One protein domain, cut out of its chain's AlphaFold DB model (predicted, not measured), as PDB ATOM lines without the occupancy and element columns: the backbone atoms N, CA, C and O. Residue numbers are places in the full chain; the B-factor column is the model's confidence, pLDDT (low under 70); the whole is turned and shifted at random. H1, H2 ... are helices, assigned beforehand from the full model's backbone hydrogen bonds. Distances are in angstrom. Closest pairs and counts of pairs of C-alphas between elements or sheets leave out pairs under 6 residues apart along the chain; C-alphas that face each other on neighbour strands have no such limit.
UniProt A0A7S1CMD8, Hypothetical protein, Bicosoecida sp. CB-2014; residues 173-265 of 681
ATOM      1  N   LYS A 173     -15.517 -83.859   3.135       71.94
ATOM      2  CA  LYS A 173     -15.444 -82.416   2.855       71.94
ATOM      3  C   LYS A 173     -15.447 -81.592   4.144       71.94
ATOM      4  O   LYS A 173     -14.615 -80.703   4.272       71.94
ATOM      5  N   SER A 174     -16.258 -81.976   5.133       82.44
ATOM      6  CA  SER A 174     -16.321 -81.267   6.417       82.44
ATOM      7  C   SER A 174     -15.015 -81.326   7.219       82.44
ATOM      8  O   SER A 174     -14.703 -80.381   7.927       82.44
ATOM      9  N   VAL A 175     -14.218 -82.396   7.098       87.00
ATOM     10  CA  VAL A 175     -12.917 -82.500   7.795       87.00
ATOM     11  C   VAL A 175     -11.859 -81.594   7.160       87.00
ATOM     12  O   VAL A 175     -11.063 -80.989   7.869       87.00
ATOM     13  N   VAL A 176     -11.854 -81.470   5.830       90.12
ATOM     14  CA  VAL A 176     -10.918 -80.574   5.129       90.12
ATOM     15  C   VAL A 176     -11.277 -79.109   5.377       90.12
ATOM     16  O   VAL A 176     -10.384 -78.289   5.561       90.12
ATOM     17  N   GLU A 177     -12.568 -78.780   5.413       91.75
ATOM     18  CA  GLU A 177     -13.038 -77.431   5.743       91.75
ATOM     19  C   GLU A 177     -12.753 -77.073   7.206       91.75
ATOM     20  O   GLU A 177     -12.189 -76.012   7.451       91.75
ATOM     21  N   ALA A 178     -13.009 -77.983   8.155       91.88
ATOM     22  CA  ALA A 178     -12.673 -77.773   9.566       91.88
ATOM     23  C   ALA A 178     -11.165 -77.569   9.781       91.88
ATOM     24  O   ALA A 178     -10.764 -76.665  10.508       91.88
ATOM     25  N   ARG A 179     -10.318 -78.347   9.091       94.81
ATOM     26  CA  ARG A 179      -8.862 -78.174   9.160       94.81
ATOM     27  C   ARG A 179      -8.408 -76.835   8.574       94.81
ATOM     28  O   ARG A 179      -7.538 -76.195   9.147       94.81
ATOM     29  N   ARG A 180      -8.998 -76.387   7.459       95.81
ATOM     30  CA  ARG A 180      -8.697 -75.061   6.887       95.81
ATOM     31  C   ARG A 180      -9.136 -73.926   7.807       95.81
ATOM     32  O   ARG A 180      -8.443 -72.919   7.889       95.81
ATOM     33  N   GLU A 181     -10.269 -74.079   8.484       96.19
ATOM     34  CA  GLU A 181     -10.739 -73.103   9.465       96.19
ATOM     35  C   GLU A 181      -9.819 -73.055  10.692       96.19
ATOM     36  O   GLU A 181      -9.479 -71.972  11.162       96.19
ATOM     37  N   GLU A 182      -9.351 -74.207  11.174       96.56
ATOM     38  CA  GLU A 182      -8.380 -74.290  12.268       96.56
ATOM     39  C   GLU A 182      -7.015 -73.696  11.879       96.56
ATOM     40  O   GLU A 182      -6.471 -72.880  12.621       96.56
ATOM     41  N   GLU A 183      -6.501 -74.008  10.684       97.19
ATOM     42  CA  GLU A 183      -5.272 -73.410  10.141       97.19
ATOM     43  C   GLU A 183      -5.410 -71.883   9.988       97.19
ATOM     44  O   GLU A 183      -4.491 -71.143  10.343       97.19
ATOM     45  N   ALA A 184      -6.571 -71.386   9.544       97.12
ATOM     46  CA  ALA A 184      -6.846 -69.950   9.470       97.12
ATOM     47  C   ALA A 184      -6.903 -69.293  10.861       97.12
ATOM     48  O   ALA A 184      -6.348 -68.208  11.049       97.12
ATOM     49  N   ARG A 185      -7.519 -69.946  11.856       97.00
ATOM     50  CA  ARG A 185      -7.559 -69.455  13.247       97.00
ATOM     51  C   ARG A 185      -6.166 -69.406  13.871       97.00
ATOM     52  O   ARG A 185      -5.832 -68.411  14.513       97.00
ATOM     53  N   LEU A 186      -5.342 -70.430  13.651       97.06
ATOM     54  CA  LEU A 186      -3.953 -70.454  14.115       97.06
ATOM     55  C   LEU A 186      -3.115 -69.365  13.435       97.06
ATOM     56  O   LEU A 186      -2.368 -68.670  14.118       97.06
ATOM     57  N   ALA A 187      -3.283 -69.146  12.127       96.56
ATOM     58  CA  ALA A 187      -2.589 -68.073  11.414       96.56
ATOM     59  C   ALA A 187      -2.938 -66.680  11.973       96.56
ATOM     60  O   ALA A 187      -2.045 -65.859  12.184       96.56
ATOM     61  N   VAL A 188      -4.216 -66.429  12.283       96.56
ATOM     62  CA  VAL A 188      -4.655 -65.180  12.931       96.56
ATOM     63  C   VAL A 188      -4.077 -65.059  14.345       96.56
ATOM     64  O   VAL A 188      -3.554 -64.002  14.698       96.56
ATOM     65  N   ALA A 189      -4.090 -66.133  15.139       94.94
ATOM     66  CA  ALA A 189      -3.515 -66.128  16.485       94.94
ATOM     67  C   ALA A 189      -2.000 -65.846  16.475       94.94
ATOM     68  O   ALA A 189      -1.516 -65.040  17.273       94.94
ATOM     69  N   MET A 190      -1.253 -66.440  15.538       95.38
ATOM     70  CA  MET A 190       0.180 -66.175  15.369       95.38
ATOM     71  C   MET A 190       0.444 -64.732  14.920       95.38
ATOM     72  O   MET A 190       1.358 -64.096  15.440       95.38
ATOM     73  N   ALA A 191      -0.380 -64.182  14.021       94.25
ATOM     74  CA  ALA A 191      -0.274 -62.784  13.602       94.25
ATOM     75  C   ALA A 191      -0.529 -61.809  14.767       94.25
ATOM     76  O   ALA A 191       0.231 -60.858  14.949       94.25
ATOM     77  N   HIS A 192      -1.542 -62.073  15.601       93.75
ATOM     78  CA  HIS A 192      -1.826 -61.276  16.799       93.75
ATOM     79  C   HIS A 192      -0.694 -61.372  17.832       93.75
ATOM     80  O   HIS A 192      -0.300 -60.359  18.407       93.75
ATOM     81  N   SER A 193      -0.132 -62.568  18.037       93.44
ATOM     82  CA  SER A 193       1.009 -62.762  18.939       93.44
ATOM     83  C   SER A 193       2.260 -62.029  18.450       93.44
ATOM     84  O   SER A 193       2.971 -61.441  19.262       93.44
ATOM     85  N   SER A 194       2.526 -62.039  17.138       92.81
ATOM     86  CA  SER A 194       3.640 -61.291  16.543       92.81
ATOM     87  C   SER A 194       3.446 -59.787  16.720       92.81
ATOM     88  O   SER A 194       4.350 -59.112  17.200       92.81
ATOM     89  N   ALA A 195       2.250 -59.269  16.425       90.44
ATOM     90  CA  ALA A 195       1.947 -57.846  16.574       90.44
ATOM     91  C   ALA A 195       2.064 -57.369  18.034       90.44
ATOM     92  O   ALA A 195       2.597 -56.293  18.296       90.44
ATOM     93  N   ALA A 196       1.621 -58.185  18.996       91.69
ATOM     94  CA  ALA A 196       1.761 -57.881  20.420       91.69
ATOM     95  C   ALA A 196       3.231 -57.881  20.878       91.69
ATOM     96  O   ALA A 196       3.622 -57.064  21.714       91.69
ATOM     97  N   PHE A 197       4.055 -58.781  20.336       91.88
ATOM     98  CA  PHE A 197       5.492 -58.792  20.599       91.88
ATOM     99  C   PHE A 197       6.179 -57.553  20.009       91.88
ATOM    100  O   PHE A 197       6.921 -56.874  20.718       91.88
ATOM    101  N   ASP A 198       5.867 -57.207  18.760       89.00
ATOM    102  CA  ASP A 198       6.411 -56.025  18.087       89.00
ATOM    103  C   ASP A 198       6.031 -54.728  18.815       89.00
ATOM    104  O   ASP A 198       6.869 -53.833  18.962       89.00
ATOM    105  N   ALA A 199       4.809 -54.642  19.352       88.69
ATOM    106  CA  ALA A 199       4.371 -53.518  20.178       88.69
ATOM    107  C   ALA A 199       5.224 -53.376  21.452       88.69
ATOM    108  O   ALA A 199       5.763 -52.301  21.708       88.69
ATOM    109  N   LYS A 200       5.445 -54.471  22.196       93.50
ATOM    110  CA  LYS A 200       6.286 -54.468  23.411       93.50
ATOM    111  C   LYS A 200       7.746 -54.125  23.124       93.50
ATOM    112  O   LYS A 200       8.399 -53.438  23.908       93.50
ATOM    113  N   VAL A 201       8.289 -54.617  22.009       92.38
ATOM    114  CA  VAL A 201       9.652 -54.272  21.584       92.38
ATOM    115  C   VAL A 201       9.736 -52.789  21.234       92.38
ATOM    116  O   VAL A 201      10.692 -52.123  21.631       92.38
ATOM    117  N   THR A 202       8.733 -52.260  20.531       90.94
ATOM    118  CA  THR A 202       8.667 -50.840  20.162       90.94
ATOM    119  C   THR A 202       8.572 -49.946  21.398       90.94
ATOM    120  O   THR A 202       9.279 -48.944  21.468       90.94
ATOM    121  N   GLU A 203       7.785 -50.345  22.397       92.38
ATOM    122  CA  GLU A 203       7.648 -49.645  23.678       92.38
ATOM    123  C   GLU A 203       8.975 -49.583  24.448       92.38
ATOM    124  O   GLU A 203       9.424 -48.498  24.805       92.38
ATOM    125  N   ARG A 204       9.675 -50.715  24.609       94.44
ATOM    126  CA  ARG A 204      10.999 -50.737  25.267       94.44
ATOM    127  C   ARG A 204      12.043 -49.901  24.530       94.44
ATOM    128  O   ARG A 204      12.913 -49.290  25.146       94.44
ATOM    129  N   VAL A 205      11.994 -49.899  23.197       95.06
ATOM    130  CA  VAL A 205      12.881 -49.062  22.378       95.06
ATOM    131  C   VAL A 205      12.561 -47.579  22.578       95.06
ATOM    132  O   VAL A 205      13.491 -46.779  22.661       95.06
ATOM    133  N   ALA A 206      11.281 -47.215  22.696       92.75
ATOM    134  CA  ALA A 206      10.865 -45.849  22.996       92.75
ATOM    135  C   ALA A 206      11.307 -45.408  24.398       92.75
ATOM    136  O   ALA A 206      11.859 -44.325  24.536       92.75
ATOM    137  N   GLU A 207      11.155 -46.258  25.416       94.38
ATOM    138  CA  GLU A 207      11.583 -45.961  26.790       94.38
ATOM    139  C   GLU A 207      13.089 -45.665  26.878       94.38
ATOM    140  O   GLU A 207      13.496 -44.650  27.443       94.38
ATOM    141  N   HIS A 208      13.923 -46.486  26.232       96.06
ATOM    142  CA  HIS A 208      15.366 -46.242  26.178       96.06
ATOM    143  C   HIS A 208      15.695 -44.949  25.414       96.06
ATOM    144  O   HIS A 208      16.563 -44.184  25.828       96.06
ATOM    145  N   ALA A 209      14.985 -44.657  24.320       95.81
ATOM    146  CA  ALA A 209      15.178 -43.407  23.593       95.81
ATOM    147  C   ALA A 209      14.758 -42.171  24.407       95.81
ATOM    148  O   ALA A 209      15.433 -41.149  24.311       95.81
ATOM    149  N   ARG A 210      13.707 -42.254  25.234       94.06
ATOM    150  CA  ARG A 210      13.325 -41.174  26.163       94.06
ATOM    151  C   ARG A 210      14.421 -40.922  27.192       94.06
ATOM    152  O   ARG A 210      14.886 -39.795  27.296       94.06
ATOM    153  N   ALA A 211      14.910 -41.980  27.842       95.69
ATOM    154  CA  ALA A 211      16.016 -41.871  28.790       95.69
ATOM    155  C   ALA A 211      17.264 -41.239  28.141       95.69
ATOM    156  O   ALA A 211      17.902 -40.372  28.731       95.69
ATOM    157  N   ALA A 212      17.571 -41.606  26.892       97.06
ATOM    158  CA  ALA A 212      18.648 -41.000  26.110       97.06
ATOM    159  C   ALA A 212      18.387 -39.521  25.755       97.06
ATOM    160  O   ALA A 212      19.318 -38.712  25.724       97.06
ATOM    161  N   LEU A 213      17.135 -39.141  25.478       95.81
ATOM    162  CA  LEU A 213      16.754 -37.757  25.178       95.81
ATOM    163  C   LEU A 213      16.797 -36.848  26.413       95.81
ATOM    164  O   LEU A 213      17.077 -35.656  26.246       95.81
ATOM    165  N   ASP A 214      16.589 -37.396  27.610       95.50
ATOM    166  CA  ASP A 214      16.713 -36.674  28.883       95.50
ATOM    167  C   ASP A 214      18.175 -36.338  29.227       95.50
ATOM    168  O   ASP A 214      18.449 -35.370  29.941       95.50
ATOM    169  N   VAL A 215      19.139 -37.079  28.668       96.62
ATOM    170  CA  VAL A 215      20.564 -36.737  28.773       96.62
ATOM    171  C   VAL A 215      20.854 -35.471  27.947       96.62
ATOM    172  O   VAL A 215      20.494 -35.412  26.763       96.62
ATOM    173  N   PRO A 216      21.539 -34.454  28.514       96.44
ATOM    174  CA  PRO A 216      21.919 -33.248  27.783       96.44
ATOM    175  C   PRO A 216      22.733 -33.562  26.513       96.44
ATOM    176  O   PRO A 216      23.614 -34.420  26.574       96.44
ATOM    177  N   PRO A 217      22.535 -32.834  25.393       96.44
ATOM    178  CA  PRO A 217      23.208 -33.101  24.115       96.44
ATOM    179  C   PRO A 217      24.723 -33.334  24.192       96.44
ATOM    180  O   PRO A 217      25.236 -34.304  23.643       96.44
ATOM    181  N   LEU A 218      25.439 -32.487  24.942       94.12
ATOM    182  CA  LEU A 218      26.899 -32.560  25.093       94.12
ATOM    183  C   LEU A 218      27.380 -33.751  25.939       94.12
ATOM    184  O   LEU A 218      28.575 -34.034  25.972       94.12
ATOM    185  N   SER A 219      26.472 -34.414  26.654       97.00
ATOM    186  CA  SER A 219      26.765 -35.525  27.563       97.00
ATOM    187  C   SER A 219      26.256 -36.867  27.044       97.00
ATOM    188  O   SER A 219      26.470 -37.879  27.707       97.00
ATOM    189  N   ARG A 220      25.598 -36.896  25.878       97.31
ATOM    190  CA  ARG A 220      25.109 -38.140  25.286       97.31
ATOM    191  C   ARG A 220      26.257 -39.015  24.824       97.31
ATOM    192  O   ARG A 220      27.145 -38.586  24.088       97.31
ATOM    193  N   SER A 221      26.190 -40.272  25.228       97.56
ATOM    194  CA  SER A 221      27.057 -41.319  24.722       97.56
ATOM    195  C   SER A 221      26.642 -41.741  23.310       97.56
ATOM    196  O   SER A 221      25.518 -41.518  22.855       97.56
ATOM    197  N   ASP A 222      27.538 -42.443  22.618       96.31
ATOM    198  CA  ASP A 222      27.210 -43.088  21.344       96.31
ATOM    199  C   ASP A 222      26.067 -44.109  21.475       96.31
ATOM    200  O   ASP A 222      25.308 -44.312  20.525       96.31
ATOM    201  N   GLY A 223      25.921 -44.719  22.658       97.25
ATOM    202  CA  GLY A 223      24.808 -45.608  22.988       97.25
ATOM    203  C   GLY A 223      23.467 -44.877  23.014       97.25
ATOM    204  O   GLY A 223      22.503 -45.365  22.424       97.25
ATOM    205  N   ASP A 224      23.427 -43.677  23.597       97.44
ATOM    206  CA  ASP A 224      22.228 -42.830  23.654       97.44
ATOM    207  C   ASP A 224      21.790 -42.414  22.247       97.44
ATOM    208  O   ASP A 224      20.630 -42.564  21.859       97.44
ATOM    209  N   VAL A 225      22.748 -41.972  21.428       96.38
ATOM    210  CA  VAL A 225      22.486 -41.605  20.030       96.38
ATOM    211  C   VAL A 225      21.986 -42.813  19.229       96.38
ATOM    212  O   VAL A 225      21.060 -42.683  18.423       96.38
ATOM    213  N   ALA A 226      22.543 -44.006  19.464       95.69
ATOM    214  CA  ALA A 226      22.081 -45.241  18.834       95.69
ATOM    215  C   ALA A 226      20.671 -45.655  19.300       95.69
ATOM    216  O   ALA A 226      19.893 -46.165  18.485       95.69
ATOM    217  N   ALA A 227      20.315 -45.418  20.565       96.25
ATOM    218  CA  ALA A 227      18.972 -45.665  21.090       96.25
ATOM    219  C   ALA A 227      17.935 -44.751  20.417       96.25
ATOM    220  O   ALA A 227      16.940 -45.250  19.881       96.25
ATOM    221  N   ILE A 228      18.216 -43.444  20.332       96.06
ATOM    222  CA  ILE A 228      17.370 -42.461  19.628       96.06
ATOM    223  C   ILE A 228      17.220 -42.846  18.151       96.06
ATOM    224  O   ILE A 228      16.114 -42.856  17.606       96.06
ATOM    225  N   TYR A 229      18.323 -43.227  17.503       95.00
ATOM    226  CA  TYR A 229      18.322 -43.683  16.114       95.00
ATOM    227  C   TYR A 229      17.431 -44.913  15.903       95.00
ATOM    228  O   TYR A 229      16.635 -44.964  14.959       95.00
ATOM    229  N   LYS A 230      17.557 -45.915  16.782       94.56
ATOM    230  CA  LYS A 230      16.772 -47.151  16.716       94.56
ATOM    231  C   LYS A 230      15.285 -46.858  16.869       94.56
ATOM    232  O   LYS A 230      14.496 -47.427  16.121       94.56
ATOM    233  N   TRP A 231      14.923 -45.957  17.776       95.19
ATOM    234  CA  TRP A 231      13.545 -45.521  17.979       95.19
ATOM    235  C   TRP A 231      12.977 -44.752  16.781       95.19
ATOM    236  O   TRP A 231      11.930 -45.124  16.267       95.19
ATOM    237  N   LEU A 232      13.686 -43.771  16.217       93.81
ATOM    238  CA  LEU A 232      13.198 -43.079  15.012       93.81
ATOM    239  C   LEU A 232      12.968 -44.030  13.830       93.81
ATOM    240  O   LEU A 232      12.096 -43.793  12.995       93.81
ATOM    241  N   ARG A 233      13.721 -45.131  13.760       93.00
ATOM    242  CA  ARG A 233      13.543 -46.162  12.733       93.00
ATOM    243  C   ARG A 233      12.281 -47.011  12.939       93.00
ATOM    244  O   ARG A 233      11.786 -47.566  11.953       93.00
ATOM    245  N   THR A 234      11.769 -47.138  14.168       92.50
ATOM    246  CA  THR A 234      10.504 -47.850  14.428       92.50
ATOM    247  C   THR A 234       9.287 -47.010  14.048       92.50
ATOM    248  O   THR A 234       8.247 -47.575  13.720       92.50
ATOM    249  N   LEU A 235       9.420 -45.682  14.001       91.00
ATOM    250  CA  LEU A 235       8.346 -44.764  13.624       91.00
ATOM    251  C   LEU A 235       8.187 -44.694  12.089       91.00
ATOM    252  O   LEU A 235       9.089 -44.211  11.401       91.00
ATOM    253  N   PRO A 236       7.050 -45.122  11.500       89.25
ATOM    254  CA  PRO A 236       6.910 -45.211  10.043       89.25
ATOM    255  C   PRO A 236       7.067 -43.876   9.304       89.25
ATOM    256  O   PRO A 236       7.608 -43.850   8.197       89.25
ATOM    257  N   ALA A 237       6.586 -42.777   9.889       89.12
ATOM    258  CA  ALA A 237       6.692 -41.441   9.307       89.12
ATOM    259  C   ALA A 237       8.134 -40.917   9.327       89.12
ATOM    260  O   ALA A 237       8.674 -40.588   8.267       89.12
ATOM    261  N   ALA A 238       8.791 -40.976  10.487       87.94
ATOM    262  CA  ALA A 238      10.193 -40.600  10.635       87.94
ATOM    263  C   ALA A 238      11.082 -41.469   9.741       87.94
ATOM    264  O   ALA A 238      11.987 -40.964   9.075       87.94
ATOM    265  N   ARG A 239      10.773 -42.769   9.629       87.88
ATOM    266  CA  ARG A 239      11.470 -43.682   8.725       87.88
ATOM    267  C   ARG A 239      11.440 -43.189   7.280       87.88
ATOM    268  O   ARG A 239      12.470 -43.225   6.627       87.88
ATOM    269  N   ARG A 240      10.299 -42.711   6.773       87.50
ATOM    270  CA  ARG A 240      10.201 -42.182   5.397       87.50
ATOM    271  C   ARG A 240      10.957 -40.867   5.203       87.50
ATOM    272  O   ARG A 240      11.420 -40.606   4.097       87.50
ATOM    273  N   GLN A 241      11.051 -40.043   6.243       85.25
ATOM    274  CA  GLN A 241      11.662 -38.715   6.163       85.25
ATOM    275  C   GLN A 241      13.185 -38.751   6.348       85.25
ATOM    276  O   GLN A 241      13.911 -38.111   5.591       85.25
ATOM    277  N   PHE A 242      13.675 -39.515   7.324       86.31
ATOM    278  CA  PHE A 242      15.090 -39.541   7.711       86.31
ATOM    279  C   PHE A 242      15.869 -40.735   7.143       86.31
ATOM    280  O   PHE A 242      17.102 -40.750   7.203       86.31
ATOM    281  N   PHE A 243      15.186 -41.726   6.559       86.94
ATOM    282  CA  PHE A 243      15.816 -42.931   6.028       86.94
ATOM    283  C   PHE A 243      15.366 -43.172   4.589       86.94
ATOM    284  O   PHE A 243      14.185 -43.362   4.300       86.94
ATOM    285  N   ARG A 244      16.325 -43.217   3.667       82.56
ATOM    286  CA  ARG A 244      16.063 -43.538   2.263       82.56
ATOM    287  C   ARG A 244      16.402 -45.003   2.036       82.56
ATOM    288  O   ARG A 244      17.511 -45.430   2.333       82.56
ATOM    289  N   ASP A 245      15.425 -45.788   1.587       82.38
ATOM    290  CA  ASP A 245      15.578 -47.233   1.346       82.38
ATOM    291  C   ASP A 245      16.078 -48.017   2.580       82.38
ATOM    292  O   ASP A 245      16.769 -49.028   2.485       82.38
ATOM    293  N   GLY A 246      15.730 -47.535   3.781       73.44
ATOM    294  CA  GLY A 246      16.163 -48.122   5.053       73.44
ATOM    295  C   GLY A 246      17.610 -47.815   5.449       73.44
ATOM    296  O   GLY A 246      18.018 -48.218   6.539       73.44
ATOM    297  N   GLN A 247      18.353 -47.085   4.616       77.38
ATOM    298  CA  GLN A 247      19.660 -46.537   4.955       77.38
ATOM    299  C   GLN A 247      19.498 -45.138   5.567       77.38
ATOM    300  O   GLN A 247      18.630 -44.369   5.134       77.38
ATOM    301  N   PRO A 248      20.303 -44.788   6.584       74.88
ATOM    302  CA  PRO A 248      20.306 -43.437   7.120       74.88
ATOM    303  C   PRO A 248      20.709 -42.452   6.028       74.88
ATOM    304  O   PRO A 248      21.655 -42.698   5.276       74.88
ATOM    305  N   LEU A 249      20.022 -41.312   5.963       70.88
ATOM    306  CA  LEU A 249      20.460 -40.176   5.156       70.88
ATOM    307  C   LEU A 249      21.722 -39.548   5.797       70.88
ATOM    308  O   LEU A 249      21.671 -38.482   6.397       70.88
ATOM    309  N   ASN A 250      22.870 -40.215   5.625       61.88
ATOM    310  CA  ASN A 250      24.238 -39.729   5.858       61.88
ATOM    311  C   ASN A 250      24.666 -39.451   7.326       61.88
ATOM    312  O   ASN A 250      23.865 -39.414   8.257       61.88
ATOM    313  N   ALA A 251      25.976 -39.217   7.520       62.97
ATOM    314  CA  ALA A 251      26.606 -38.721   8.756       62.97
ATOM    315  C   ALA A 251      25.874 -37.553   9.473       62.97
ATOM    316  O   ALA A 251      25.817 -37.585  10.704       62.97
ATOM    317  N   PRO A 252      25.264 -36.566   8.779       82.94
ATOM    318  CA  PRO A 252      24.481 -35.502   9.413       82.94
ATOM    319  C   PRO A 252      23.314 -35.968  10.288       82.94
ATOM    320  O   PRO A 252      22.978 -35.255  11.231       82.94
ATOM    321  N   LEU A 253      22.717 -37.145  10.047       89.00
ATOM    322  CA  LEU A 253      21.650 -37.630  10.925       89.00
ATOM    323  C   LEU A 253      22.185 -37.857  12.341       89.00
ATOM    324  O   LEU A 253      21.572 -37.400  13.293       89.00
ATOM    325  N   ARG A 254      23.369 -38.463  12.494       90.06
ATOM    326  CA  ARG A 254      23.967 -38.713  13.817       90.06
ATOM    327  C   ARG A 254      24.198 -37.416  14.598       90.06
ATOM    328  O   ARG A 254      23.882 -37.373  15.781       90.06
ATOM    329  N   THR A 255      24.685 -36.368  13.931       91.12
ATOM    330  CA  THR A 255      24.865 -35.032  14.529       91.12
ATOM    331  C   THR A 255      23.533 -34.392  14.919       91.12
ATOM    332  O   THR A 255      23.429 -33.755  15.960       91.12
ATOM    333  N   LEU A 256      22.487 -34.580  14.112       92.00
ATOM    334  CA  LEU A 256      21.151 -34.101  14.457       92.00
ATOM    335  C   LEU A 256      20.625 -34.815  15.709       92.00
ATOM    336  O   LEU A 256      20.125 -34.162  16.621       92.00
ATOM    337  N   LEU A 257      20.792 -36.137  15.786       94.19
ATOM    338  CA  LEU A 257      20.346 -36.934  16.932       94.19
ATOM    339  C   LEU A 257      21.103 -36.599  18.221       94.19
ATOM    340  O   LEU A 257      20.498 -36.604  19.292       94.19
ATOM    341  N   SER A 258      22.396 -36.267  18.143       95.38
ATOM    342  CA  SER A 258      23.143 -35.820  19.323       95.38
ATOM    343  C   SER A 258      22.627 -34.486  19.866       95.38
ATOM    344  O   SER A 258      22.632 -34.303  21.076       95.38
ATOM    345  N   GLU A 259      22.096 -33.606  19.011       95.75
ATOM    346  CA  GLU A 259      21.584 -32.279  19.395       95.75
ATOM    347  C   GLU A 259      20.080 -32.232  19.720       95.75
ATOM    348  O   GLU A 259      19.597 -31.235  20.264       95.75
ATOM    349  N   MET A 260      19.320 -33.293  19.421       95.50
ATOM    350  CA  MET A 260      17.873 -33.347  19.681       95.50
ATOM    351  C   MET A 260      17.534 -33.114  21.158       95.50
ATOM    352  O   MET A 260      18.307 -33.453  22.049       95.50
ATOM    353  N   ARG A 261      16.356 -32.570  21.454       94.50
ATOM    354  CA  ARG A 261      15.868 -32.409  22.832       94.50
ATOM    355  C   ARG A 261      14.413 -32.836  22.906       94.50
ATOM    356  O   ARG A 261      13.669 -32.607  21.955       94.50
ATOM    357  N   CYS A 262      14.029 -33.449  24.019       93.12
ATOM    358  CA  CYS A 262      12.626 -33.726  24.293       93.12
ATOM    359  C   CYS A 262      11.941 -32.441  24.768       93.12
ATOM    360  O   CYS A 262      12.483 -31.718  25.604       93.12
ATOM    361  N   ILE A 263      10.764 -32.150  24.219       93.62
ATOM    362  CA  ILE A 263       9.901 -31.056  24.663       93.62
ATOM    363  C   ILE A 263       8.537 -31.676  24.935       93.62
ATOM    364  O   ILE A 263       7.882 -32.163  24.015       93.62
ATOM    365  N   ALA A 264       8.123 -31.672  26.199       93.69
ATOM    366  CA  ALA A 264       6.775 -32.058  26.583       93.69
ATOM    367  C   ALA A 264       5.854 -30.841  26.440       93.69
ATOM    368  O   ALA A 264       6.114 -29.791  27.027       93.69
ATOM    369  N   ALA A 265       4.788 -30.983  25.656       93.94
ATOM    370  CA  ALA A 265       3.751 -29.971  25.509       93.94
ATOM    371  C   ALA A 265       2.459 -30.484  26.148       93.94
ATOM    372  O   ALA A 265       2.077 -31.638  25.940       93.94
TER     373      ALA A 265
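This is residues 173 to 265 of the 681 residues of the protein "Hypothetical protein" of Bicosoecida sp. CB-2014 (UniProt A0A7S1CMD8). One long helix, H1, makes an arm that sticks out with residues 173 to 197 and ends in a small helical head. In the head H2 folds back on the last part of H1 as a helical hairpin, and two short helices sit on the side of H2 away from H1, H3 at its last residues and H4 across its first half. The printed part has 93 residues with four named helices, in the order H1, H2, H3, H4, and no named strand; the class is all helix. The whole is extended, with a radius of gyration of the C-alphas of 19.9 A and spans of 69 by 26 by 26 A, the arm giving the length.

H1, residues 173 to 214, touches H2, residues 222 to 234, with residues 202 to 213 alone; the closest C-alphas, of Ala 209 and Ile 228, are 4.6 A apart. This hairpin has a tilt of 38 degrees, only just steep, opposite ways. H2 and H3, residues 236 to 242, only just touch, with 3 pairs of C-alphas within 8 A, and only at the corner; the closest are Arg 233 and Arg 239, 5.1 A. H4, residues 251 to 259, touches H2 about perpendicular, at 76 degrees, with C-alphas 225 and 258 closest at 5.9 A. H3 and H4 are close but not clearly touching, with C-alphas 242 and 253 closest at 7.6 A. H1 is apart from H3 and H4. Every O i to N i+4 pair is within hydrogen-bond range in H1, H2 and H3, and 4 of 5 in H4.

H1 runs 61.7 A from C-alpha 173 at (-15.444, -82.416, 2.855). H2 is 18.7 A long, H3 10.2 A and H4 13.4 A, ending at C-alpha 259 at (21.584, -32.279, 19.395). Residues 243 to 244 pair with 247 to 248, antiparallel.

The C-alphas of Lys 173 and Leu 218, the two farthest apart, are 69.1 A apart. The printed part has no cut and no long link. Residues 250 to 251 are under pLDDT 70.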